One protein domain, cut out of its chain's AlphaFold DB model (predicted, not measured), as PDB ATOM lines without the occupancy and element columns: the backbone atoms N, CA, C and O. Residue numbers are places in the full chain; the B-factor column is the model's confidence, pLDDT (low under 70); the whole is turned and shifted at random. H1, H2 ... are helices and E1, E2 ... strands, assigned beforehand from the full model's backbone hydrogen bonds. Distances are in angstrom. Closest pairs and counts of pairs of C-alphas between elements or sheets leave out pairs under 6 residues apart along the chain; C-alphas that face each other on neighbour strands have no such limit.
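Overview. This is residues 91 to 267 of the 278 residues of an uncharacterized protein of Coprobacillus sp. 8_2_54BFAA (UniProt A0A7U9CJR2). A long helical hairpin, H1 and H2, runs along one side of the domain, and shorter helices pack on it: H6 on the last part of H2, H7 at a slant on H1, and H8 on the first part of H2. H9 packs side by side with H6, the short hairpin of H4 and H5 packs on H6 through H4, and a small three-stranded sheet lies at the end where H1 begins. The printed part has 177 residues, with nine named helices and three named strands in the order E1 H1 H2 E2 H3 E3 H4 H5 H6 H7 H8 H9; the class is mostly helix, and the sheet, in the order E1 E2 E3, is antiparallel. The whole is compact, with a radius of gyration of the C-alphas of 16.7 A, and spans 52 by 35 by 31 A.

Along the chain. E1 is residues 92 to 97, beginning at C-alpha 92 (269.639, 165.149, 217.684). H1, residues 98 to 120, is 32.7 A long, and H2, residues 127 to 147, 30.3 A. E2, residues 154 to 161, measures 19.8 A and bends by 65 degrees at residue 158. H3 is residues 168 to 171, E3 177 to 181, H4 184 to 191 and H5 197 to 206. H6, residues 211 to 222, is 16.9 A long; H7 is residues 225 to 233; H8, residues 239 to 250, is 16.6 A long. H9, residues 252 to 266, is 20.7 A long and ends at C-alpha 266 (289.411, 157.865, 228.018).

Arrangement. H2 and H6 are the hubs, touching three helices each. They touch each other at a shallow tilt of 6 degrees, opposite ways, H2 with residues 139 to 147 alone; the closest C-alphas, of Ala 143 and Ser 219, are 4.5 A apart. H1 and H2, a helical hairpin, touch at 17 degrees, a shallow tilt, closest at C-alphas 109 and 140, 6.9 A. H7 touches H1 at a steep tilt of 52 degrees, closest at C-alphas 232 and 112, 5.3 A. H8 touches H2, closest at C-alphas 249 and 132, 6.5 A. H9 touches H6, closest at C-alphas 259 and 221, 7.1 A. H4 touches H6, closest at C-alphas 187 and 221, 5.5 A, and forms a helical hairpin with H5, closest at C-alphas 190 and 200, 7.0 A. N 96 and O 155 of E1 and E2 are 2.9 A apart, and N 158 and O 180 of E2 and E3 2.8 A, both within hydrogen-bond range. H1, H4 and H6 only graze the sheet; H3 touches no helix. In H1, H2 and H4 to H9 every O i to N i+4 pair is within hydrogen-bond range; H3 is too short for such a pair.

Size, cuts and confidence. The C-alphas farthest apart, of Asp 93 and Ile 123, are 53.1 A apart. The printed part has no cut, and no link is long. The mean pLDDT of the printed part is 92.5; residues 123 to 124 are under 70.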
ATOM      1  N   PRO A  91     273.501 166.689 220.170       94.50
ATOM      2  CA  PRO A  91     272.535 165.606 220.132       94.50
ATOM      3  C   PRO A  91     271.335 165.993 219.262       94.50
ATOM      4  O   PRO A  91     270.800 167.097 219.380       94.50
ATOM      5  N   LEU A  92     270.901 165.068 218.416       93.19
ATOM      6  CA  LEU A  92     269.639 165.149 217.684       93.19
ATOM      7  C   LEU A  92     268.569 164.322 218.405       93.19
ATOM      8  O   LEU A  92     268.887 163.362 219.107       93.19
ATOM      9  N   ASP A  93     267.290 164.645 218.189       90.88
ATOM     10  CA  ASP A  93     266.148 163.863 218.701       90.88
ATOM     11  C   ASP A  93     265.897 162.599 217.853       90.88
ATOM     12  O   ASP A  93     264.794 162.291 217.403       90.88
ATOM     13  N   ILE A  94     266.986 161.901 217.537       90.75
ATOM     14  CA  ILE A  94     267.046 160.680 216.741       90.75
ATOM     15  C   ILE A  94     268.068 159.767 217.422       90.75
ATOM     16  O   ILE A  94     269.008 160.218 218.079       90.75
ATOM     17  N   GLN A  95     267.885 158.461 217.277       93.06
ATOM     18  CA  GLN A  95     268.784 157.467 217.846       93.06
ATOM     19  C   GLN A  95     269.317 156.525 216.770       93.06
ATOM     20  O   GLN A  95     268.601 156.167 215.833       93.06
ATOM     21  N   VAL A  96     270.557 156.076 216.947       93.62
ATOM     22  CA  VAL A  96     271.212 155.091 216.082       93.62
ATOM     23  C   VAL A  96     271.235 153.741 216.780       93.62
ATOM     24  O   VAL A  96     271.628 153.639 217.938       93.62
ATOM     25  N   GLU A  97     270.825 152.687 216.083       95.81
ATOM     26  CA  GLU A  97     270.843 151.328 216.627       95.81
ATOM     27  C   GLU A  97     272.267 150.770 216.668       95.81
ATOM     28  O   GLU A  97     272.929 150.623 215.639       95.81
ATOM     29  N   VAL A  98     272.714 150.377 217.862       95.25
ATOM     30  CA  VAL A  98     274.049 149.804 218.084       95.25
ATOM     31  C   VAL A  98     274.230 148.502 217.304       95.25
ATOM     32  O   VAL A  98     275.312 148.233 216.785       95.25
ATOM     33  N   LEU A  99     273.165 147.707 217.169       94.44
ATOM     34  CA  LEU A  99     273.193 146.462 216.400       94.44
ATOM     35  C   LEU A  99     273.552 146.704 214.927       94.44
ATOM     36  O   LEU A  99     274.428 146.023 214.407       94.44
ATOM     37  N   LYS A 100     272.960 147.721 214.286       95.00
ATOM     38  CA  LYS A 100     273.258 148.062 212.884       95.00
ATOM     39  C   LYS A 100     274.711 148.486 212.690       95.00
ATOM     40  O   LYS A 100     275.324 148.154 211.679       95.00
ATOM     41  N   ILE A 101     275.278 149.193 213.669       94.75
ATOM     42  CA  ILE A 101     276.698 149.562 213.658       94.75
ATOM     43  C   ILE A 101     277.565 148.297 213.705       94.75
ATOM     44  O   ILE A 101     278.467 148.147 212.885       94.75
ATOM     45  N   LYS A 102     277.267 147.376 214.633       94.81
ATOM     46  CA  LYS A 102     277.988 146.102 214.778       94.81
ATOM     47  C   LYS A 102     277.931 145.276 213.495       94.81
ATOM     48  O   LYS A 102     278.970 144.856 213.000       94.81
ATOM     49  N   GLU A 103     276.737 145.092 212.936       95.56
ATOM     50  CA  GLU A 103     276.525 144.354 211.687       95.56
ATOM     51  C   GLU A 103     277.308 144.970 210.523       95.56
ATOM     52  O   GLU A 103     277.990 144.252 209.792       95.56
ATOM     53  N   SER A 104     277.278 146.299 210.389       95.00
ATOM     54  CA  SER A 104     278.036 147.009 209.357       95.00
ATOM     55  C   SER A 104     279.545 146.814 209.508       95.00
ATOM     56  O   SER A 104     280.225 146.561 208.516       95.00
ATOM     57  N   TRP A 105     280.084 146.897 210.726       96.44
ATOM     58  CA  TRP A 105     281.522 146.731 210.957       96.44
ATOM     59  C   TRP A 105     281.979 145.295 210.721       96.44
ATOM     60  O   TRP A 105     283.017 145.099 210.093       96.44
ATOM     61  N   CYS A 106     281.195 144.302 211.152       96.38
ATOM     62  CA  CYS A 106     281.455 142.898 210.832       96.38
ATOM     63  C   CYS A 106     281.479 142.673 209.315       96.38
ATOM     64  O   CYS A 106     282.435 142.098 208.806       96.38
ATOM     65  N   ALA A 107     280.482 143.193 208.589       96.31
ATOM     66  CA  ALA A 107     280.410 143.053 207.137       96.31
ATOM     67  C   ALA A 107     281.636 143.661 206.432       96.31
ATOM     68  O   ALA A 107     282.213 143.022 205.555       96.31
ATOM     69  N   ILE A 108     282.076 144.853 206.857       96.19
ATOM     70  CA  ILE A 108     283.284 145.504 206.325       96.19
ATOM     71  C   ILE A 108     284.531 144.641 206.577       96.19
ATOM     72  O   ILE A 108     285.344 144.459 205.671       96.19
ATOM     73  N   LEU A 109     284.698 144.096 207.789       95.19
ATOM     74  CA  LEU A 109     285.855 143.251 208.103       95.19
ATOM     75  C   LEU A 109     285.859 141.950 207.300       95.19
ATOM     76  O   LEU A 109     286.908 141.577 206.770       95.19
ATOM     77  N   ASP A 110     284.707 141.287 207.192       93.88
ATOM     78  CA  ASP A 110     284.556 140.037 206.447       93.88
ATOM     79  C   ASP A 110     284.834 140.242 204.951       93.88
ATOM     80  O   ASP A 110     285.559 139.451 204.334       93.88
ATOM     81  N   GLU A 111     284.328 141.332 204.371       94.50
ATOM     82  CA  GLU A 111     284.582 141.683 202.974       94.50
ATOM     83  C   GLU A 111     286.067 141.974 202.728       94.50
ATOM     84  O   GLU A 111     286.676 141.388 201.824       94.50
ATOM     85  N   ALA A 112     286.686 142.805 203.572       92.12
ATOM     86  CA  ALA A 112     288.112 143.101 203.482       92.12
ATOM     87  C   ALA A 112     288.955 141.824 203.623       92.12
ATOM     88  O   ALA A 112     289.874 141.591 202.837       92.12
ATOM     89  N   LYS A 113     288.621 140.949 204.577       90.38
ATOM     90  CA  LYS A 113     289.312 139.671 204.799       90.38
ATOM     91  C   LYS A 113     289.227 138.760 203.576       90.38
ATOM     92  O   LYS A 113     290.233 138.157 203.197       90.38
ATOM     93  N   CYS A 114     288.066 138.691 202.924       89.44
ATOM     94  CA  CYS A 114     287.892 137.941 201.680       89.44
ATOM     95  C   CYS A 114     288.786 138.495 200.554       89.44
ATOM     96  O   CYS A 114     289.511 137.740 199.897       89.44
ATOM     97  N   LYS A 115     288.793 139.821 200.364       88.12
ATOM     98  CA  LYS A 115     289.616 140.505 199.351       88.12
ATOM     99  C   LYS A 115     291.110 140.296 199.585       88.12
ATOM    100  O   LYS A 115     291.832 139.929 198.655       88.12
ATOM    101  N   ILE A 116     291.555 140.441 200.832       86.19
ATOM    102  CA  ILE A 116     292.940 140.208 201.250       86.19
ATOM    103  C   ILE A 116     293.342 138.750 201.013       86.19
ATOM    104  O   ILE A 116     294.413 138.506 200.464       86.19
ATOM    105  N   GLY A 117     292.490 137.780 201.363       83.69
ATOM    106  CA  GLY A 117     292.759 136.357 201.130       83.69
ATOM    107  C   GLY A 117     293.014 136.045 199.653       83.69
ATOM    108  O   GLY A 117     294.011 135.408 199.313       83.69
ATOM    109  N   ASN A 118     292.171 136.584 198.767       83.12
ATOM    110  CA  ASN A 118     292.334 136.449 197.316       83.12
ATOM    111  C   ASN A 118     293.608 137.141 196.791       83.12
ATOM    112  O   ASN A 118     294.206 136.700 195.804       83.12
ATOM    113  N   TYR A 119     294.030 138.237 197.425       80.88
ATOM    114  CA  TYR A 119     295.265 138.936 197.077       80.88
ATOM    115  C   TYR A 119     296.510 138.166 197.538       80.88
ATOM    116  O   TYR A 119     297.435 137.975 196.752       80.88
ATOM    117  N   ALA A 120     296.520 137.676 198.779       78.19
ATOM    118  CA  ALA A 120     297.645 136.952 199.369       78.19
ATOM    119  C   ALA A 120     297.937 135.619 198.658       78.19
ATOM    120  O   ALA A 120     299.081 135.172 198.636       78.19
ATOM    121  N   SER A 121     296.937 135.005 198.010       74.69
ATOM    122  CA  SER A 121     297.139 133.807 197.179       74.69
ATOM    123  C   SER A 121     297.881 134.062 195.856       74.69
ATOM    124  O   SER A 121     298.141 133.119 195.108       74.69
ATOM    125  N   ARG A 122     298.214 135.318 195.522       76.31
ATOM    126  CA  ARG A 122     298.946 135.674 194.295       76.31
ATOM    127  C   ARG A 122     300.456 135.453 194.467       76.31
ATOM    128  O   ARG A 122     301.029 135.759 195.509       76.31
ATOM    129  N   ILE A 123     301.112 134.990 193.396       61.91
ATOM    130  CA  ILE A 123     302.562 134.687 193.352       61.91
ATOM    131  C   ILE A 123     303.432 135.934 193.595       61.91
ATOM    132  O   ILE A 123     304.505 135.831 194.176       61.91
ATOM    133  N   SER A 124     302.968 137.108 193.161       67.88
ATOM    134  CA  SER A 124     303.595 138.400 193.443       67.88
ATOM    135  C   SER A 124     302.583 139.264 194.179       67.88
ATOM    136  O   SER A 124     301.533 139.601 193.624       67.88
ATOM    137  N   HIS A 125     302.874 139.574 195.439       71.06
ATOM    138  CA  HIS A 125     302.042 140.422 196.278       71.06
ATOM    139  C   HIS A 125     302.914 141.435 197.018       71.06
ATOM    140  O   HIS A 125     304.075 141.182 197.335       71.06
ATOM    141  N   PHE A 126     302.360 142.616 197.274       80.12
ATOM    142  CA  PHE A 126     303.041 143.657 198.026       80.12
ATOM    143  C   PHE A 126     303.067 143.277 199.512       80.12
ATOM    144  O   PHE A 126     302.042 143.330 200.184       80.12
ATOM    145  N   GLU A 127     304.231 142.879 200.030       81.94
ATOM    146  CA  GLU A 127     304.381 142.338 201.394       81.94
ATOM    147  C   GLU A 127     303.826 143.271 202.482       81.94
ATOM    148  O   GLU A 127     303.142 142.819 203.401       81.94
ATOM    149  N   HIS A 128     304.037 144.584 202.344       85.69
ATOM    150  CA  HIS A 128     303.519 145.577 203.291       85.69
ATOM    151  C   HIS A 128     301.993 145.528 203.404       85.69
ATOM    152  O   HIS A 128     301.465 145.704 204.497       85.69
ATOM    153  N   PHE A 129     301.274 145.238 202.315       85.31
ATOM    154  CA  PHE A 129     299.820 145.087 202.360       85.31
ATOM    155  C   PHE A 129     299.399 143.890 203.220       85.31
ATOM    156  O   PHE A 129     298.457 143.993 204.003       85.31
ATOM    157  N   VAL A 130     300.138 142.779 203.145       84.94
ATOM    158  CA  VAL A 130     299.872 141.599 203.977       84.94
ATOM    159  C   VAL A 130     300.138 141.916 205.450       84.94
ATOM    160  O   VAL A 130     299.288 141.648 206.296       84.94
ATOM    161  N   VAL A 131     301.261 142.562 205.778       88.44
ATOM    162  CA  VAL A 131     301.569 142.952 207.168       88.44
ATOM    163  C   VAL A 131     300.525 143.920 207.731       88.44
ATOM    164  O   VAL A 131     300.018 143.712 208.835       88.44
ATOM    165  N   LEU A 132     300.151 144.939 206.953       92.69
ATOM    166  CA  LEU A 132     299.094 145.879 207.320       92.69
ATOM    167  C   LEU A 132     297.762 145.177 207.550       92.69
ATOM    168  O   LEU A 132     297.056 145.520 208.493       92.69
ATOM    169  N   SER A 133     297.436 144.171 206.735       91.88
ATOM    170  CA  SER A 133     296.181 143.448 206.894       91.88
ATOM    171  C   SER A 133     296.094 142.715 208.230       91.88
ATOM    172  O   SER A 133     295.064 142.821 208.883       91.88
ATOM    173  N   TYR A 134     297.164 142.068 208.704       91.19
ATOM    174  CA  TYR A 134     297.174 141.462 210.041       91.19
ATOM    175  C   TYR A 134     296.978 142.498 211.150       91.19
ATOM    176  O   TYR A 134     296.162 142.291 212.048       91.19
ATOM    177  N   TYR A 135     297.699 143.620 211.079       94.50
ATOM    178  CA  TYR A 135     297.593 144.688 212.073       94.50
ATOM    179  C   TYR A 135     296.180 145.287 212.126       94.50
ATOM    180  O   TYR A 135     295.569 145.357 213.192       94.50
ATOM    181  N   TYR A 136     295.633 145.676 210.974       95.88
ATOM    182  CA  TYR A 136     294.334 146.332 210.911       95.88
ATOM    183  C   TYR A 136     293.158 145.365 211.098       95.88
ATOM    184  O   TYR A 136     292.158 145.753 211.689       95.88
ATOM    185  N   GLN A 137     293.262 144.097 210.695       94.44
ATOM    186  CA  GLN A 137     292.254 143.094 211.068       94.44
ATOM    187  C   GLN A 137     292.213 142.907 212.590       94.44
ATOM    188  O   GLN A 137     291.138 142.964 213.178       94.44
ATOM    189  N   GLY A 138     293.377 142.819 213.249       95.31
ATOM    190  CA  GLY A 138     293.453 142.769 214.712       95.31
ATOM    191  C   GLY A 138     292.855 144.006 215.394       95.31
ATOM    192  O   GLY A 138     292.120 143.874 216.374       95.31
ATOM    193  N   LEU A 139     293.111 145.210 214.863       96.69
ATOM    194  CA  LEU A 139     292.462 146.441 215.335       96.69
ATOM    195  C   LEU A 139     290.940 146.408 215.140       96.69
ATOM    196  O   LEU A 139     290.204 146.808 216.040       96.69
ATOM    197  N   GLY A 140     290.465 145.925 213.991       97.19
ATOM    198  CA  GLY A 140     289.042 145.791 213.684       97.19
ATOM    199  C   GLY A 140     288.318 144.835 214.632       97.19
ATOM    200  O   GLY A 140     287.278 145.186 215.188       97.19
ATOM    201  N   GLU A 141     288.890 143.659 214.880       95.69
ATOM    202  CA  GLU A 141     288.354 142.682 215.836       95.69
ATOM    203  C   GLU A 141     288.340 143.245 217.267       95.69
ATOM    204  O   GLU A 141     287.347 143.105 217.988       95.69
ATOM    205  N   ALA A 142     289.402 143.953 217.673       97.06
ATOM    206  CA  ALA A 142     289.454 144.625 218.969       97.06
ATOM    207  C   ALA A 142     288.401 145.741 219.086       97.06
ATOM    208  O   ALA A 142     287.750 145.862 220.125       97.06
ATOM    209  N   ALA A 143     288.185 146.514 218.019       97.62
ATOM    210  CA  ALA A 143     287.150 147.538 217.956       97.62
ATOM    211  C   ALA A 143     285.748 146.941 218.142       97.62
ATOM    212  O   ALA A 143     284.961 147.480 218.916       97.62
ATOM    213  N   ILE A 144     285.446 145.805 217.501       96.56
ATOM    214  CA  ILE A 144     284.173 145.087 217.689       96.56
ATOM    215  C   ILE A 144     284.041 144.557 219.121       96.56
ATOM    216  O   ILE A 144     282.966 144.647 219.714       96.56
ATOM    217  N   SER A 145     285.123 144.024 219.694       95.88
ATOM    218  CA  SER A 145     285.133 143.552 221.083       95.88
ATOM    219  C   SER A 145     284.773 144.675 222.062       95.88
ATOM    220  O   SER A 145     283.869 144.511 222.877       95.88
ATOM    221  N   VAL A 146     285.389 145.853 221.910       96.75
ATOM    222  CA  VAL A 146     285.063 147.059 222.693       96.75
ATOM    223  C   VAL A 146     283.628 147.519 222.428       96.75
ATOM    224  O   VAL A 146     282.890 147.820 223.359       96.75
ATOM    225  N   LEU A 147     283.192 147.531 221.164       95.69
ATOM    226  CA  LEU A 147     281.827 147.902 220.775       95.69
ATOM    227  C   LEU A 147     280.769 146.995 221.431       95.69
ATOM    228  O   LEU A 147     279.631 147.410 221.655       95.69
ATOM    229  N   ASN A 148     281.126 145.751 221.759       95.31
ATOM    230  CA  ASN A 148     280.260 144.823 222.478       95.31
ATOM    231  C   ASN A 148     280.118 145.119 223.976       95.31
ATOM    232  O   ASN A 148     279.213 144.562 224.592       95.31
ATOM    233  N   GLU A 149     280.931 146.011 224.543       95.25
ATOM    234  CA  GLU A 149     280.782 146.469 225.929       95.25
ATOM    235  C   GLU A 149     279.677 147.525 226.101       95.25
ATOM    236  O   GLU A 149     279.227 147.748 227.228       95.25
ATOM    237  N   ILE A 150     279.208 148.135 225.003       95.12
ATOM    238  CA  ILE A 150     278.051 149.042 225.007       95.12
ATOM    239  C   ILE A 150     276.814 148.274 225.470       95.12
ATOM    240  O   ILE A 150     276.454 147.241 224.890       95.12
ATOM    241  N   LYS A 151     276.158 148.791 226.511       91.38
ATOM    242  CA  LYS A 151     274.995 148.151 227.140       91.38
ATOM    243  C   LYS A 151     273.692 148.614 226.516       91.38
ATOM    244  O   LYS A 151     272.729 147.848 226.469       91.38
ATOM    245  N   GLU A 152     273.649 149.858 226.061       91.31
ATOM    246  CA  GLU A 152     272.491 150.413 225.390       91.31
ATOM    247  C   GLU A 152     272.284 149.779 224.010       91.31
ATOM    248  O   GLU A 152     273.208 149.431 223.276       91.31
ATOM    249  N   THR A 153     271.020 149.640 223.621       92.88
ATOM    250  CA  THR A 153     270.660 149.171 222.276       92.88
ATOM    251  C   THR A 153     270.750 150.285 221.235       92.88
ATOM    252  O   THR A 153     270.714 150.018 220.031       92.88
ATOM    253  N   LYS A 154     270.805 151.538 221.691       94.88
ATOM    254  CA  LYS A 154     270.729 152.741 220.872       94.88
ATOM    255  C   LYS A 154     271.658 153.813 221.428       94.88
ATOM    256  O   LYS A 154     271.769 153.924 222.636       94.88
ATOM    257  N   LEU A 155     272.270 154.598 220.551       94.88
ATOM    258  CA  LEU A 155     273.077 155.767 220.901       94.88
ATOM    259  C   LEU A 155     272.399 157.040 220.397       94.88
ATOM    260  O   LEU A 155     271.596 156.994 219.459       94.88
ATOM    261  N   VAL A 156     272.737 158.173 221.007       94.44
ATOM    262  CA  VAL A 156     272.258 159.485 220.569       94.44
ATOM    263  C   VAL A 156     272.844 159.815 219.198       94.44
ATOM    264  O   VAL A 156     274.044 159.650 218.956       94.44
ATOM    265  N   ALA A 157     271.987 160.264 218.283       94.56
ATOM    266  CA  ALA A 157     272.424 160.665 216.959       94.56
ATOM    267  C   ALA A 157     273.034 162.073 216.958       94.56
ATOM    268  O   ALA A 157     272.743 162.910 217.813       94.56
ATOM    269  N   GLY A 158     273.854 162.330 215.951       94.50
ATOM    270  CA  GLY A 158     274.390 163.632 215.599       94.50
ATOM    271  C   GLY A 158     274.632 163.705 214.102       94.50
ATOM    272  O   GLY A 158     274.151 162.872 213.325       94.50
ATOM    273  N   ILE A 159     275.399 164.711 213.716       94.81
ATOM    274  CA  ILE A 159     275.829 164.902 212.338       94.81
ATOM    275  C   ILE A 159     277.223 164.294 212.223       94.81
ATOM    276  O   ILE A 159     278.067 164.525 213.085       94.81
ATOM    277  N   GLU A 160     277.437 163.474 211.201       93.69
ATOM    278  CA  GLU A 160     278.743 162.907 210.872       93.69
ATOM    279  C   GLU A 160     279.144 163.321 209.455       93.69
ATOM    280  O   GLU A 160     278.292 163.433 208.568       93.69
ATOM    281  N   HIS A 161     280.448 163.437 209.222       94.62
ATOM    282  CA  HIS A 161     281.031 163.498 207.891       94.62
ATOM    283  C   HIS A 161     281.474 162.099 207.453       94.62
ATOM    284  O   HIS A 161     282.010 161.323 208.251       94.62
ATOM    285  N   PHE A 162     281.311 161.732 206.179       91.06
ATOM    286  CA  PHE A 162     281.907 160.508 205.641       91.06
ATOM    287  C   PHE A 162     283.429 160.576 205.754       91.06
ATOM    288  O   PHE A 162     284.017 159.650 206.322       91.06
ATOM    289  N   ASN A 163     284.004 161.708 205.333       90.19
ATOM    290  CA  ASN A 163     285.420 162.049 205.406       90.19
ATOM    291  C   ASN A 163     285.625 163.358 206.180       90.19
ATOM    292  O   ASN A 163     285.179 164.419 205.741       90.19
ATOM    293  N   MET A 164     286.348 163.291 207.301       92.56
ATOM    294  CA  MET A 164     286.686 164.462 208.115       92.56
ATOM    295  C   MET A 164     288.058 165.017 207.709       92.56
ATOM    296  O   MET A 164     289.095 164.577 208.218       92.56
ATOM    297  N   ILE A 165     288.056 165.962 206.770       92.25
ATOM    298  CA  ILE A 165     289.245 166.643 206.238       92.25
ATOM    299  C   ILE A 165     289.047 168.141 206.439       92.25
ATOM    300  O   ILE A 165     287.985 168.648 206.095       92.25
ATOM    301  N   ASP A 166     290.052 168.840 206.966       94.69
ATOM    302  CA  ASP A 166     289.996 170.294 207.156       94.69
ATOM    303  C   ASP A 166     290.125 171.037 205.815       94.69
ATOM    304  O   ASP A 166     291.197 171.485 205.408       94.69
ATOM    305  N   ASN A 167     289.019 171.062 205.076       93.88
ATOM    306  CA  ASN A 167     288.855 171.732 203.795       93.88
ATOM    307  C   ASN A 167     287.374 172.116 203.631       93.88
ATOM    308  O   ASN A 167     286.500 171.274 203.845       93.88
ATOM    309  N   TYR A 168     287.097 173.350 203.198       93.50
ATOM    310  CA  TYR A 168     285.733 173.860 202.998       93.50
ATOM    311  C   TYR A 168     284.870 172.951 202.115       93.50
ATOM    312  O   TYR A 168     283.760 172.595 202.493       93.50
ATOM    313  N   GLU A 169     285.370 172.552 200.945       91.44
ATOM    314  CA  GLU A 169     284.627 171.735 199.984       91.44
ATOM    315  C   GLU A 169     284.282 170.372 200.571       91.44
ATOM    316  O   GLU A 169     283.218 169.847 200.281       91.44
ATOM    317  N   MET A 170     285.132 169.820 201.440       92.69
ATOM    318  CA  MET A 170     284.841 168.559 202.118       92.69
ATOM    319  C   MET A 170     283.870 168.749 203.285       92.69
ATOM    320  O   MET A 170     282.873 168.036 203.361       92.69
ATOM    321  N   LEU A 171     284.124 169.701 204.183       94.94
ATOM    322  CA  LEU A 171     283.306 169.918 205.383       94.94
ATOM    323  C   LEU A 171     281.900 170.433 205.050       94.94
ATOM    324  O   LEU A 171     280.917 170.041 205.669       94.94
ATOM    325  N   CYS A 172     281.779 171.287 204.039       94.69
ATOM    326  CA  CYS A 172     280.496 171.840 203.626       94.69
ATOM    327  C   CYS A 172     279.795 170.996 202.559       94.69
ATOM    328  O   CYS A 172     278.679 171.347 202.187       94.69
ATOM    329  N   CYS A 173     280.389 169.914 202.043       94.44
ATOM    330  CA  CYS A 173     279.756 169.113 200.994       94.44
ATOM    331  C   CYS A 173     278.488 168.405 201.515       94.44
ATOM    332  O   CYS A 173     278.582 167.578 202.428       94.44
ATOM    333  N   PRO A 174     277.306 168.630 200.901       94.00
ATOM    334  CA  PRO A 174     276.060 167.984 201.321       94.00
ATOM    335  C   PRO A 174     276.119 166.453 201.303       94.00
ATOM    336  O   PRO A 174     275.564 165.796 202.183       94.00
ATOM    337  N   ALA A 175     276.802 165.870 200.313       93.44
ATOM    338  CA  ALA A 175     276.921 164.419 200.208       93.44
ATOM    339  C   ALA A 175     277.891 163.834 201.236       93.44
ATOM    340  O   ALA A 175     277.804 162.643 201.528       93.44
ATOM    341  N   ASN A 176     278.794 164.656 201.784       94.75
ATOM    342  CA  ASN A 176     279.706 164.245 202.841       94.75
ATOM    343  C   ASN A 176     278.993 164.149 204.199       94.75
ATOM    344  O   ASN A 176     279.525 163.518 205.097       94.75
ATOM    345  N   LEU A 177     277.803 164.730 204.359       95.00
ATOM    346  CA  LEU A 177     277.091 164.804 205.635       95.00
ATOM    347  C   LEU A 177     276.012 163.723 205.749       95.00
ATOM    348  O   LEU A 177     275.286 163.437 204.797       95.00
ATOM    349  N   VAL A 178     275.886 163.132 206.936       94.88
ATOM    350  CA  VAL A 178     274.906 162.082 207.241       94.88
ATOM    351  C   VAL A 178     274.410 162.221 208.680       94.88
ATOM    352  O   VAL A 178     275.165 162.588 209.581       94.88
ATOM    353  N   ILE A 179     273.140 161.888 208.923       93.81
ATOM    354  CA  ILE A 179     272.641 161.694 210.292       93.81
ATOM    355  C   ILE A 179     273.064 160.305 210.763       93.81
ATOM    356  O   ILE A 179     272.607 159.292 210.221       93.81
ATOM    357  N   ALA A 180     273.934 160.261 211.767       92.31
ATOM    358  CA  ALA A 180     274.475 159.037 212.347       92.31
ATOM    359  C   ALA A 180     274.874 159.291 213.810       92.31
ATOM    360  O   ALA A 180     274.115 159.928 214.528       92.31
ATOM    361  N   SER A 181     275.982 158.748 214.317       90.12
ATOM    362  CA  SER A 181     276.387 158.913 215.716       90.12
ATOM    363  C   SER A 181     277.256 160.159 215.915       90.12
ATOM    364  O   SER A 181     278.264 160.366 215.255       90.12
ATOM    365  N   ARG A 182     277.002 160.932 216.966       93.75
ATOM    366  CA  ARG A 182     277.674 162.227 217.172       93.75
ATOM    367  C   ARG A 182     279.194 162.201 217.442       93.75
ATOM    368  O   ARG A 182     279.816 163.254 217.496       93.75
ATOM    369  N   VAL A 183     279.818 161.029 217.632       95.56
ATOM    370  CA  VAL A 183     281.245 160.908 218.024       95.56
ATOM    371  C   VAL A 183     282.219 160.548 216.891       95.56
ATOM    372  O   VAL A 183     283.431 160.552 217.121       95.56
ATOM    373  N   LYS A 184     281.749 160.203 215.680       94.69
ATOM    374  CA  LYS A 184     282.651 159.747 214.599       94.69
ATOM    375  C   LYS A 184     283.623 160.841 214.165       94.69
ATOM    376  O   LYS A 184     284.810 160.558 213.995       94.69
ATOM    377  N   ASP A 185     283.135 162.062 213.989       96.25
ATOM    378  CA  ASP A 185     283.975 163.166 213.524       96.25
ATOM    379  C   ASP A 185     285.036 163.507 214.561       96.25
ATOM    380  O   ASP A 185     286.198 163.646 214.206       96.25
ATOM    381  N   LEU A 186     284.686 163.465 215.849       97.31
ATOM    382  CA  LEU A 186     285.644 163.618 216.942       97.31
ATOM    383  C   LEU A 186     286.762 162.561 216.893       97.31
ATOM    384  O   LEU A 186     287.943 162.900 216.991       97.31
ATOM    385  N   ALA A 187     286.408 161.285 216.690       97.00
ATOM    386  CA  ALA A 187     287.391 160.213 216.516       97.00
ATOM    387  C   ALA A 187     288.288 160.456 215.294       97.00
ATOM    388  O   ALA A 187     289.503 160.266 215.352       97.00
ATOM    389  N   SER A 188     287.682 160.872 214.182       95.62
ATOM    390  CA  SER A 188     288.366 161.051 212.901       95.62
ATOM    391  C   SER A 188     289.316 162.248 212.948       95.62
ATOM    392  O   SER A 188     290.459 162.138 212.515       95.62
ATOM    393  N   SER A 189     288.898 163.354 213.565       96.94
ATOM    394  CA  SER A 189     289.743 164.522 213.805       96.94
ATOM    395  C   SER A 189     290.967 164.183 214.646       96.94
ATOM    396  O   SER A 189     292.061 164.634 214.318       96.94
ATOM    397  N   TYR A 190     290.817 163.360 215.687       97.38
ATOM    398  CA  TYR A 190     291.964 162.930 216.490       97.38
ATOM    399  C   TYR A 190     292.909 162.013 215.698       97.38
ATOM    400  O   TYR A 190     294.114 162.251 215.670       97.38
ATOM    401  N   LYS A 191     292.378 161.005 214.990       94.44
ATOM    402  CA  LYS A 191     293.188 160.095 214.151       94.44
ATOM    403  C   LYS A 191     293.973 160.833 213.068       94.44
ATOM    404  O   LYS A 191     295.103 160.453 212.773       94.44
ATOM    405  N   ASN A 192     293.387 161.893 212.519       92.44
ATOM    406  CA  ASN A 192     293.982 162.706 211.462       92.44
ATOM    407  C   ASN A 192     294.881 163.835 211.999       92.44
ATOM    408  O   ASN A 192     295.328 164.671 211.219       92.44
ATOM    409  N   ASN A 193     295.163 163.869 213.310       94.06
ATOM    410  CA  ASN A 193     295.943 164.917 213.981       94.06
ATOM    411  C   ASN A 193     295.389 166.344 213.777       94.06
ATOM    412  O   ASN A 193     296.144 167.312 213.835       94.06
ATOM    413  N   LEU A 194     294.079 166.484 213.544       95.94
ATOM    414  CA  LEU A 194     293.400 167.785 213.457       95.94
ATOM    415  C   LEU A 194     293.138 168.380 214.846       95.94
ATOM    416  O   LEU A 194     292.966 169.586 214.982       95.94
ATOM    417  N   ILE A 195     293.104 167.530 215.875       97.56
ATOM    418  CA  ILE A 195     292.983 167.933 217.276       97.56
ATOM    419  C   ILE A 195     293.988 167.179 218.148       97.56
ATOM    420  O   ILE A 195     294.334 166.029 217.867       97.56
ATOM    421  N   SER A 196     294.428 167.811 219.235       97.38
ATOM    422  CA  SER A 196     295.273 167.186 220.256       97.38
ATOM    423  C   SER A 196     294.465 166.311 221.224       97.38
ATOM    424  O   SER A 196     293.230 166.311 221.220       97.38
ATOM    425  N   VAL A 197     295.153 165.569 222.103       97.69
ATOM    426  CA  VAL A 197     294.483 164.793 223.163       97.69
ATOM    427  C   VAL A 197     293.795 165.703 224.186       97.69
ATOM    428  O   VAL A 197     292.727 165.362 224.689       97.69
ATOM    429  N   GLU A 198     294.359 166.881 224.463       97.56
ATOM    430  CA  GLU A 198     293.757 167.873 225.355       97.56
ATOM    431  C   GLU A 198     292.461 168.426 224.756       97.56
ATOM    432  O   GLU A 198     291.458 168.534 225.458       97.56
ATOM    433  N   GLN A 199     292.452 168.722 223.453       97.62
ATOM    434  CA  GLN A 199     291.242 169.149 222.747       97.62
ATOM    435  C   GLN A 199     290.198 168.027 222.699       97.62
ATOM    436  O   GLN A 199     289.020 168.281 222.940       97.62
ATOM    437  N   LEU A 200     290.614 166.778 222.453       97.81
ATOM    438  CA  LEU A 200     289.730 165.612 222.526       97.81
ATOM    439  C   LEU A 200     289.048 165.516 223.903       97.81
ATOM    440  O   LEU A 200     287.830 165.369 223.976       97.81
ATOM    441  N   GLU A 201     289.816 165.651 224.988       97.38
ATOM    442  CA  GLU A 201     289.293 165.643 226.360       97.38
ATOM    443  C   GLU A 201     288.314 166.807 226.610       97.38
ATOM    444  O   GLU A 201     287.241 166.600 227.180       97.38
ATOM    445  N   GLN A 202     288.627 168.011 226.123       96.75
ATOM    446  CA  GLN A 202     287.736 169.175 226.218       96.75
ATOM    447  C   GLN A 202     286.399 168.947 225.501       96.75
ATOM    448  O   GLN A 202     285.344 169.230 226.069       96.75
ATOM    449  N   TYR A 203     286.413 168.400 224.282       97.19
ATOM    450  CA  TYR A 203     285.185 168.122 223.534       97.19
ATOM    451  C   TYR A 203     284.306 167.083 224.226       97.19
ATOM    452  O   TYR A 203     283.086 167.254 224.262       97.19
ATOM    453  N   ILE A 204     284.898 166.049 224.830       95.69
ATOM    454  CA  ILE A 204     284.164 165.052 225.625       95.69
ATOM    455  C   ILE A 204     283.441 165.723 226.798       95.69
ATOM    456  O   ILE A 204     282.266 165.446 227.041       95.69
ATOM    457  N   GLN A 205     284.123 166.635 227.498       94.19
ATOM    458  CA  GLN A 205     283.568 167.345 228.651       94.19
ATOM    459  C   GLN A 205     282.454 168.319 228.253       94.19
ATOM    460  O   GLN A 205     281.386 168.307 228.860       94.19
ATOM    461  N   ILE A 206     282.673 169.138 227.217       94.06
ATOM    462  CA  ILE A 206     281.705 170.152 226.763       94.06
ATOM    463  C   ILE A 206     280.439 169.497 226.199       94.06
ATOM    464  O   ILE A 206     279.333 169.983 226.429       94.06
ATOM    465  N   SER A 207     280.591 168.390 225.470       93.31
ATOM    466  CA  SER A 207     279.469 167.670 224.856       93.31
ATOM    467  C   SER A 207     278.777 166.675 225.792       93.31
ATOM    468  O   SER A 207     277.793 166.052 225.379       93.31
ATOM    469  N   ALA A 208     279.283 166.530 227.025       93.75
ATOM    470  CA  ALA A 208     278.782 165.624 228.055       93.75
ATOM    471  C   ALA A 208     278.488 164.213 227.509       93.75
ATOM    472  O   ALA A 208     277.361 163.724 227.606       93.75
ATOM    473  N   LEU A 209     279.485 163.580 226.874       95.12
ATOM    474  CA  LEU A 209     279.326 162.223 226.338       95.12
ATOM    475  C   LEU A 209     278.982 161.220 227.446       95.12
ATOM    476  O   LEU A 209     279.578 161.240 228.527       95.12
ATOM    477  N   THR A 210     278.043 160.316 227.166       94.81
ATOM    478  CA  THR A 210     277.719 159.216 228.078       94.81
ATOM    479  C   THR A 210     278.837 158.174 228.103       94.81
ATOM    480  O   THR A 210     279.708 158.127 227.234       94.81
ATOM    481  N   VAL A 211     278.801 157.283 229.096       95.69
ATOM    482  CA  VAL A 211     279.748 156.162 229.188       95.69
ATOM    483  C   VAL A 211     279.734 155.307 227.916       95.69
ATOM    484  O   VAL A 211     280.799 154.977 227.398       95.69
ATOM    485  N   ASP A 212     278.553 154.994 227.387       96.25
ATOM    486  CA  ASP A 212     278.404 154.165 226.190       96.25
ATOM    487  C   ASP A 212     278.887 154.895 224.923       96.25
ATOM    488  O   ASP A 212     279.489 154.277 224.045       96.25
ATOM    489  N   GLU A 213     278.742 156.221 224.855       96.62
ATOM    490  CA  GLU A 213     279.325 157.039 223.784       96.62
ATOM    491  C   GLU A 213     280.852 157.124 223.868       96.62
ATOM    492  O   GLU A 213     281.516 157.168 222.836       96.62
ATOM    493  N   ILE A 214     281.426 157.097 225.074       97.44
ATOM    494  CA  ILE A 214     282.881 157.047 225.283       97.44
ATOM    495  C   ILE A 214     283.443 155.676 224.887       97.44
ATOM    496  O   ILE A 214     284.478 155.608 224.218       97.44
ATOM    497  N   ILE A 215     282.751 154.584 225.234       97.62
ATOM    498  CA  ILE A 215     283.080 153.237 224.736       97.62
ATOM    499  C   ILE A 215     283.009 153.233 223.205       97.62
ATOM    500  O   ILE A 215     283.923 152.739 222.537       97.62
ATOM    501  N   TYR A 216     281.968 153.849 222.633       97.56
ATOM    502  CA  TYR A 216     281.822 153.941 221.189       97.56
ATOM    503  C   TYR A 216     282.930 154.770 220.528       97.56
ATOM    504  O   TYR A 216     283.515 154.331 219.536       97.56
ATOM    505  N   LEU A 217     283.289 155.915 221.106       97.88
ATOM    506  CA  LEU A 217     284.406 156.750 220.669       97.88
ATOM    507  C   LEU A 217     285.715 155.948 220.650       97.88
ATOM    508  O   LEU A 217     286.422 155.962 219.643       97.88
ATOM    509  N   TYR A 218     286.011 155.187 221.709       98.00
ATOM    510  CA  TYR A 218     287.201 154.335 221.737       98.00
ATOM    511  C   TYR A 218     287.160 153.248 220.655       98.00
ATOM    512  O   TYR A 218     288.140 153.056 219.934       98.00
ATOM    513  N   SER A 219     286.010 152.593 220.461       97.50
ATOM    514  CA  SER A 219     285.846 151.609 219.382       97.50
ATOM    515  C   SER A 219     286.072 152.223 217.990       97.50
ATOM    516  O   SER A 219     286.715 151.608 217.141       97.50
ATOM    517  N   ARG A 220     285.636 153.470 217.763       97.00
ATOM    518  CA  ARG A 220     285.859 154.223 216.515       97.00
ATOM    519  C   ARG A 220     287.325 154.588 216.300       97.00
ATOM    520  O   ARG A 220     287.792 154.549 215.162       97.00
ATOM    521  N   LEU A 221     288.054 154.924 217.366       97.12
ATOM    522  CA  LEU A 221     289.494 155.179 217.284       97.12
ATOM    523  C   LEU A 221     290.241 153.935 216.785       97.12
ATOM    524  O   LEU A 221     291.068 154.033 215.872       97.12
ATOM    525  N   LEU A 222     289.876 152.767 217.317       97.38
ATOM    526  CA  LEU A 222     290.442 151.474 216.938       97.38
ATOM    527  C   LEU A 222     290.045 151.038 215.523       97.38
ATOM    528  O   LEU A 222     290.887 150.526 214.790       97.38
ATOM    529  N   PHE A 223     288.787 151.246 215.122       97.25
ATOM    530  CA  PHE A 223     288.280 150.710 213.861       97.25
ATOM    531  C   PHE A 223     289.007 151.327 212.643       97.25
ATOM    532  O   PHE A 223     289.014 152.555 212.469       97.25
ATOM    533  N   PRO A 224     289.635 150.516 211.773       95.38
ATOM    534  CA  PRO A 224     290.504 151.018 210.711       95.38
ATOM    535  C   PRO A 224     289.760 151.213 209.385       95.38
ATOM    536  O   PRO A 224     290.101 150.599 208.376       95.38
ATOM    537  N   SER A 225     288.747 152.086 209.379       92.31
ATOM    538  CA  SER A 225     287.885 152.330 208.210       92.31
ATOM    539  C   SER A 225     288.661 152.609 206.921       92.31
ATOM    540  O   SER A 225     288.346 152.025 205.892       92.31
ATOM    541  N   GLU A 226     289.676 153.477 206.986       91.31
ATOM    542  CA  GLU A 226     290.457 153.903 205.818       91.31
ATOM    543  C   GLU A 226     291.159 152.712 205.153       91.31
ATOM    544  O   GLU A 226     290.980 152.461 203.966       91.31
ATOM    545  N   PHE A 227     291.884 151.906 205.935       93.50
ATOM    546  CA  PHE A 227     292.541 150.713 205.407       93.50
ATOM    547  C   PHE A 227     291.536 149.693 204.857       93.50
ATOM    548  O   PHE A 227     291.785 149.099 203.810       93.50
ATOM    549  N   MET A 228     290.401 149.489 205.536       94.31
ATOM    550  CA  MET A 228     289.385 148.543 205.068       94.31
ATOM    551  C   MET A 228     288.777 148.985 203.735       94.31
ATOM    552  O   MET A 228     288.607 148.157 202.847       94.31
ATOM    553  N   GLN A 229     288.517 150.281 203.554       90.69
ATOM    554  CA  GLN A 229     288.045 150.824 202.279       90.69
ATOM    555  C   GLN A 229     289.068 150.613 201.158       90.69
ATOM    556  O   GLN A 229     288.687 150.099 200.106       90.69
ATOM    557  N   LEU A 230     290.351 150.910 201.405       90.25
ATOM    558  CA  LEU A 230     291.424 150.653 200.434       90.25
ATOM    559  C   LEU A 230     291.501 149.165 200.059       90.25
ATOM    560  O   LEU A 230     291.656 148.812 198.894       90.25
ATOM    561  N   ALA A 231     291.370 148.269 201.041       88.81
ATOM    562  CA  ALA A 231     291.430 146.828 200.810       88.81
ATOM    563  C   ALA A 231     290.231 146.286 200.007       88.81
ATOM    564  O   ALA A 231     290.367 145.277 199.310       88.81
ATOM    565  N   ILE A 232     289.057 146.916 200.120       89.81
ATOM    566  CA  ILE A 232     287.822 146.475 199.454       89.81
ATOM    567  C   ILE A 232     287.717 147.031 198.029       89.81
ATOM    568  O   ILE A 232     287.393 146.276 197.099       89.81
ATOM    569  N   ASN A 233     287.970 148.334 197.879       84.62
ATOM    570  CA  ASN A 233     287.609 149.106 196.690       84.62
ATOM    571  C   ASN A 233     288.762 149.292 195.700       84.62
ATOM    572  O   ASN A 233     288.501 149.382 194.502       84.62
ATOM    573  N   ASP A 234     290.012 149.321 196.166       78.38
ATOM    574  CA  ASP A 234     291.139 149.712 195.324       78.38
ATOM    575  C   ASP A 234     291.949 148.526 194.797       78.38
ATOM    576  O   ASP A 234     292.109 147.484 195.444       78.38
ATOM    577  N   ASP A 235     292.539 148.702 193.612       77.12
ATOM    578  CA  ASP A 235     293.577 147.788 193.148       77.12
ATOM    579  C   ASP A 235     294.871 148.075 193.914       77.12
ATOM    580  O   ASP A 235     295.615 149.003 193.601       77.12
ATOM    581  N   CYS A 236     295.181 147.239 194.906       71.62
ATOM    582  CA  CYS A 236     296.400 147.355 195.711       71.62
ATOM    583  C   CYS A 236     297.705 147.243 194.893       71.62
ATOM    584  O   CYS A 236     298.800 147.405 195.439       71.62
ATOM    585  N   ASN A 237     297.628 146.932 193.594       72.75
ATOM    586  CA  ASN A 237     298.771 146.982 192.691       72.75
ATOM    587  C   ASN A 237     299.042 148.363 192.087       72.75
ATOM    588  O   ASN A 237     300.164 148.562 191.603       72.75
ATOM    589  N   ASP A 238     298.078 149.279 192.145       85.25
ATOM    590  CA  ASP A 238     298.233 150.656 191.700       85.25
ATOM    591  C   ASP A 238     299.381 151.361 192.448       85.25
ATOM    592  O   ASP A 238     299.625 151.142 193.640       85.25
ATOM    593  N   ALA A 239     300.141 152.183 191.724       85.81
ATOM    594  CA  ALA A 239     301.341 152.819 192.258       85.81
ATOM    595  C   ALA A 239     301.021 153.848 193.353       85.81
ATOM    596  O   ALA A 239     301.770 153.957 194.331       85.81
ATOM    597  N   GLN A 240     299.912 154.577 193.214       87.75
ATOM    598  CA  GLN A 240     299.471 155.553 194.200       87.75
ATOM    599  C   GLN A 240     298.957 154.844 195.455       87.75
ATOM    600  O   GLN A 240     299.351 155.209 196.563       87.75
ATOM    601  N   ILE A 241     298.180 153.770 195.294       87.31
ATOM    602  CA  ILE A 241     297.700 152.958 196.422       87.31
ATOM    603  C   ILE A 241     298.867 152.331 197.189       87.31
ATOM    604  O   ILE A 241     298.912 152.403 198.416       87.31
ATOM    605  N   LYS A 242     299.881 151.799 196.496       88.31
ATOM    606  CA  LYS A 242     301.104 151.290 197.143       88.31
ATOM    607  C   LYS A 242     301.823 152.353 197.963       88.31
ATOM    608  O   LYS A 242     302.310 152.046 199.049       88.31
ATOM    609  N   LYS A 243     301.889 153.590 197.466       90.69
ATOM    610  CA  LYS A 243     302.482 154.713 198.200       90.69
ATOM    611  C   LYS A 243     301.681 155.027 199.467       90.69
ATOM    612  O   LYS A 243     302.281 155.180 200.528       90.69
ATOM    613  N   THR A 244     300.352 155.061 199.377       91.38
ATOM    614  CA  THR A 244     299.467 155.248 200.539       91.38
ATOM    615  C   THR A 244     299.659 154.141 201.573       91.38
ATOM    616  O   THR A 244     299.894 154.425 202.746       91.38
ATOM    617  N   LEU A 245     299.663 152.877 201.143       90.94
ATOM    618  CA  LEU A 245     299.900 151.728 202.019       90.94
ATOM    619  C   LEU A 245     301.286 151.788 202.676       90.94
ATOM    620  O   LEU A 245     301.416 151.542 203.872       90.94
ATOM    621  N   LEU A 246     302.330 152.164 201.935       91.94
ATOM    622  CA  LEU A 246     303.669 152.311 202.504       91.94
ATOM    623  C   LEU A 246     303.713 153.409 203.578       91.94
ATOM    624  O   LEU A 246     304.306 153.199 204.637       91.94
ATOM    625  N   ASN A 247     303.041 154.539 203.348       93.19
ATOM    626  CA  ASN A 247     302.921 155.603 204.346       93.19
ATOM    627  C   ASN A 247     302.164 155.134 205.597       93.19
ATOM    628  O   ASN A 247     302.557 155.478 206.712       93.19
ATOM    629  N   MET A 248     301.101 154.337 205.439       94.06
ATOM    630  CA  MET A 248     300.396 153.730 206.574       94.06
ATOM    631  C   MET A 248     301.323 152.815 207.373       94.06
ATOM    632  O   MET A 248     301.377 152.915 208.594       94.06
ATOM    633  N   TYR A 249     302.087 151.962 206.685       93.31
ATOM    634  CA  TYR A 249     303.041 151.051 207.312       93.31
ATOM    635  C   TYR A 249     304.106 151.789 208.120       93.31
ATOM    636  O   TYR A 249     304.351 151.455 209.277       93.31
ATOM    637  N   GLN A 250     304.687 152.841 207.545       93.44
ATOM    638  CA  GLN A 250     305.692 153.665 208.218       93.44
ATOM    639  C   GLN A 250     305.141 154.404 209.447       93.44
ATOM    640  O   GLN A 250     305.910 154.757 210.336       93.44
ATOM    641  N   ASN A 251     303.825 154.618 209.521       93.31
ATOM    642  CA  ASN A 251     303.169 155.338 210.613       93.31
ATOM    643  C   ASN A 251     302.515 154.437 211.672       93.31
ATOM    644  O   ASN A 251     301.913 154.973 212.605       93.31
ATOM    645  N   ILE A 252     302.635 153.105 211.583       93.25
ATOM    646  CA  ILE A 252     302.009 152.177 212.544       93.25
ATOM    647  C   ILE A 252     302.376 152.534 213.989       93.25
ATOM    648  O   ILE A 252     301.495 152.612 214.841       93.25
ATOM    649  N   ASP A 253     303.654 152.775 214.277       93.25
ATOM    650  CA  ASP A 253     304.096 153.023 215.653       93.25
ATOM    651  C   ASP A 253     303.577 154.363 216.198       93.25
ATOM    652  O   ASP A 253     303.175 154.442 217.360       93.25
ATOM    653  N   ASN A 254     303.473 155.387 215.344       93.75
ATOM    654  CA  ASN A 254     302.847 156.662 215.703       93.75
ATOM    655  C   ASN A 254     301.351 156.481 215.999       93.75
ATOM    656  O   ASN A 254     300.846 157.010 216.991       93.75
ATOM    657  N   GLN A 255     300.643 155.696 215.177       93.94
ATOM    658  CA  GLN A 255     299.236 155.376 215.419       93.94
ATOM    659  C   GLN A 255     299.051 154.613 216.733       93.94
ATOM    660  O   GLN A 255     298.168 154.962 217.514       93.94
ATOM    661  N   LYS A 256     299.896 153.612 217.020       94.88
ATOM    662  CA  LYS A 256     299.860 152.878 218.295       94.88
ATOM    663  C   LYS A 256     300.054 153.815 219.482       94.88
ATOM    664  O   LYS A 256     299.254 153.783 220.411       94.88
ATOM    665  N   ALA A 257     301.068 154.680 219.431       94.88
ATOM    666  CA  ALA A 257     301.329 155.649 220.491       94.88
ATOM    667  C   ALA A 257     300.126 156.582 220.719       94.88
ATOM    668  O   ALA A 257     299.700 156.767 221.859       94.88
ATOM    669  N   SER A 258     299.532 157.099 219.640       95.44
ATOM    670  CA  SER A 258     298.319 157.927 219.692       95.44
ATOM    671  C   SER A 258     297.130 157.176 220.314       95.44
ATOM    672  O   SER A 258     296.481 157.676 221.231       95.44
ATOM    673  N   LEU A 259     296.897 155.919 219.919       96.62
ATOM    674  CA  LEU A 259     295.841 155.080 220.498       96.62
ATOM    675  C   LEU A 259     296.058 154.801 221.991       96.62
ATOM    676  O   LEU A 259     295.091 154.804 222.754       96.62
ATOM    677  N   VAL A 260     297.304 154.581 222.425       96.44
ATOM    678  CA  VAL A 260     297.640 154.390 223.845       96.44
ATOM    679  C   VAL A 260     297.368 155.664 224.644       96.44
ATOM    680  O   VAL A 260     296.772 155.584 225.718       96.44
ATOM    681  N   ILE A 261     297.748 156.832 224.118       96.88
ATOM    682  CA  ILE A 261     297.481 158.136 224.744       96.88
ATOM    683  C   ILE A 261     295.970 158.363 224.882       96.88
ATOM    684  O   ILE A 261     295.487 158.669 225.975       96.88
ATOM    685  N   ALA A 262     295.208 158.147 223.807       96.94
ATOM    686  CA  ALA A 262     293.755 158.265 223.845       96.94
ATOM    687  C   ALA A 262     293.128 157.278 224.835       96.94
ATOM    688  O   ALA A 262     292.297 157.674 225.646       96.94
ATOM    689  N   TRP A 263     293.557 156.013 224.838       97.19
ATOM    690  CA  TRP A 263     293.077 155.007 225.788       97.19
ATOM    691  C   TRP A 263     293.333 155.427 227.240       97.19
ATOM    692  O   TRP A 263     292.425 155.345 228.067       97.19
ATOM    693  N   GLN A 264     294.534 155.914 227.572       96.12
ATOM    694  CA  GLN A 264     294.850 156.397 228.924       96.12
ATOM    695  C   GLN A 264     293.933 157.548 229.347       96.12
ATOM    696  O   GLN A 264     293.451 157.564 230.480       96.12
ATOM    697  N   MET A 265     293.672 158.490 228.439       97.25
ATOM    698  CA  MET A 265     292.779 159.617 228.695       97.25
ATOM    699  C   MET A 265     291.326 159.155 228.877       97.25
ATOM    700  O   MET A 265     290.704 159.487 229.884       97.25
ATOM    701  N   LEU A 266     290.799 158.331 227.967       97.12
ATOM    702  CA  LEU A 266     289.411 157.865 228.018       97.12
ATOM    703  C   LEU A 266     289.134 156.965 229.237       97.12
ATOM    704  O   LEU A 266     288.030 156.999 229.783       97.12
ATOM    705  N   ASN A 267     290.141 156.235 229.739       95.12
ATOM    706  CA  ASN A 267     290.009 155.423 230.957       95.12
ATOM    707  C   ASN A 267     289.719 156.223 232.230       95.12
ATOM    708  O   ASN A 267     289.296 155.642 233.230       95.12
TER     709      ASN A 267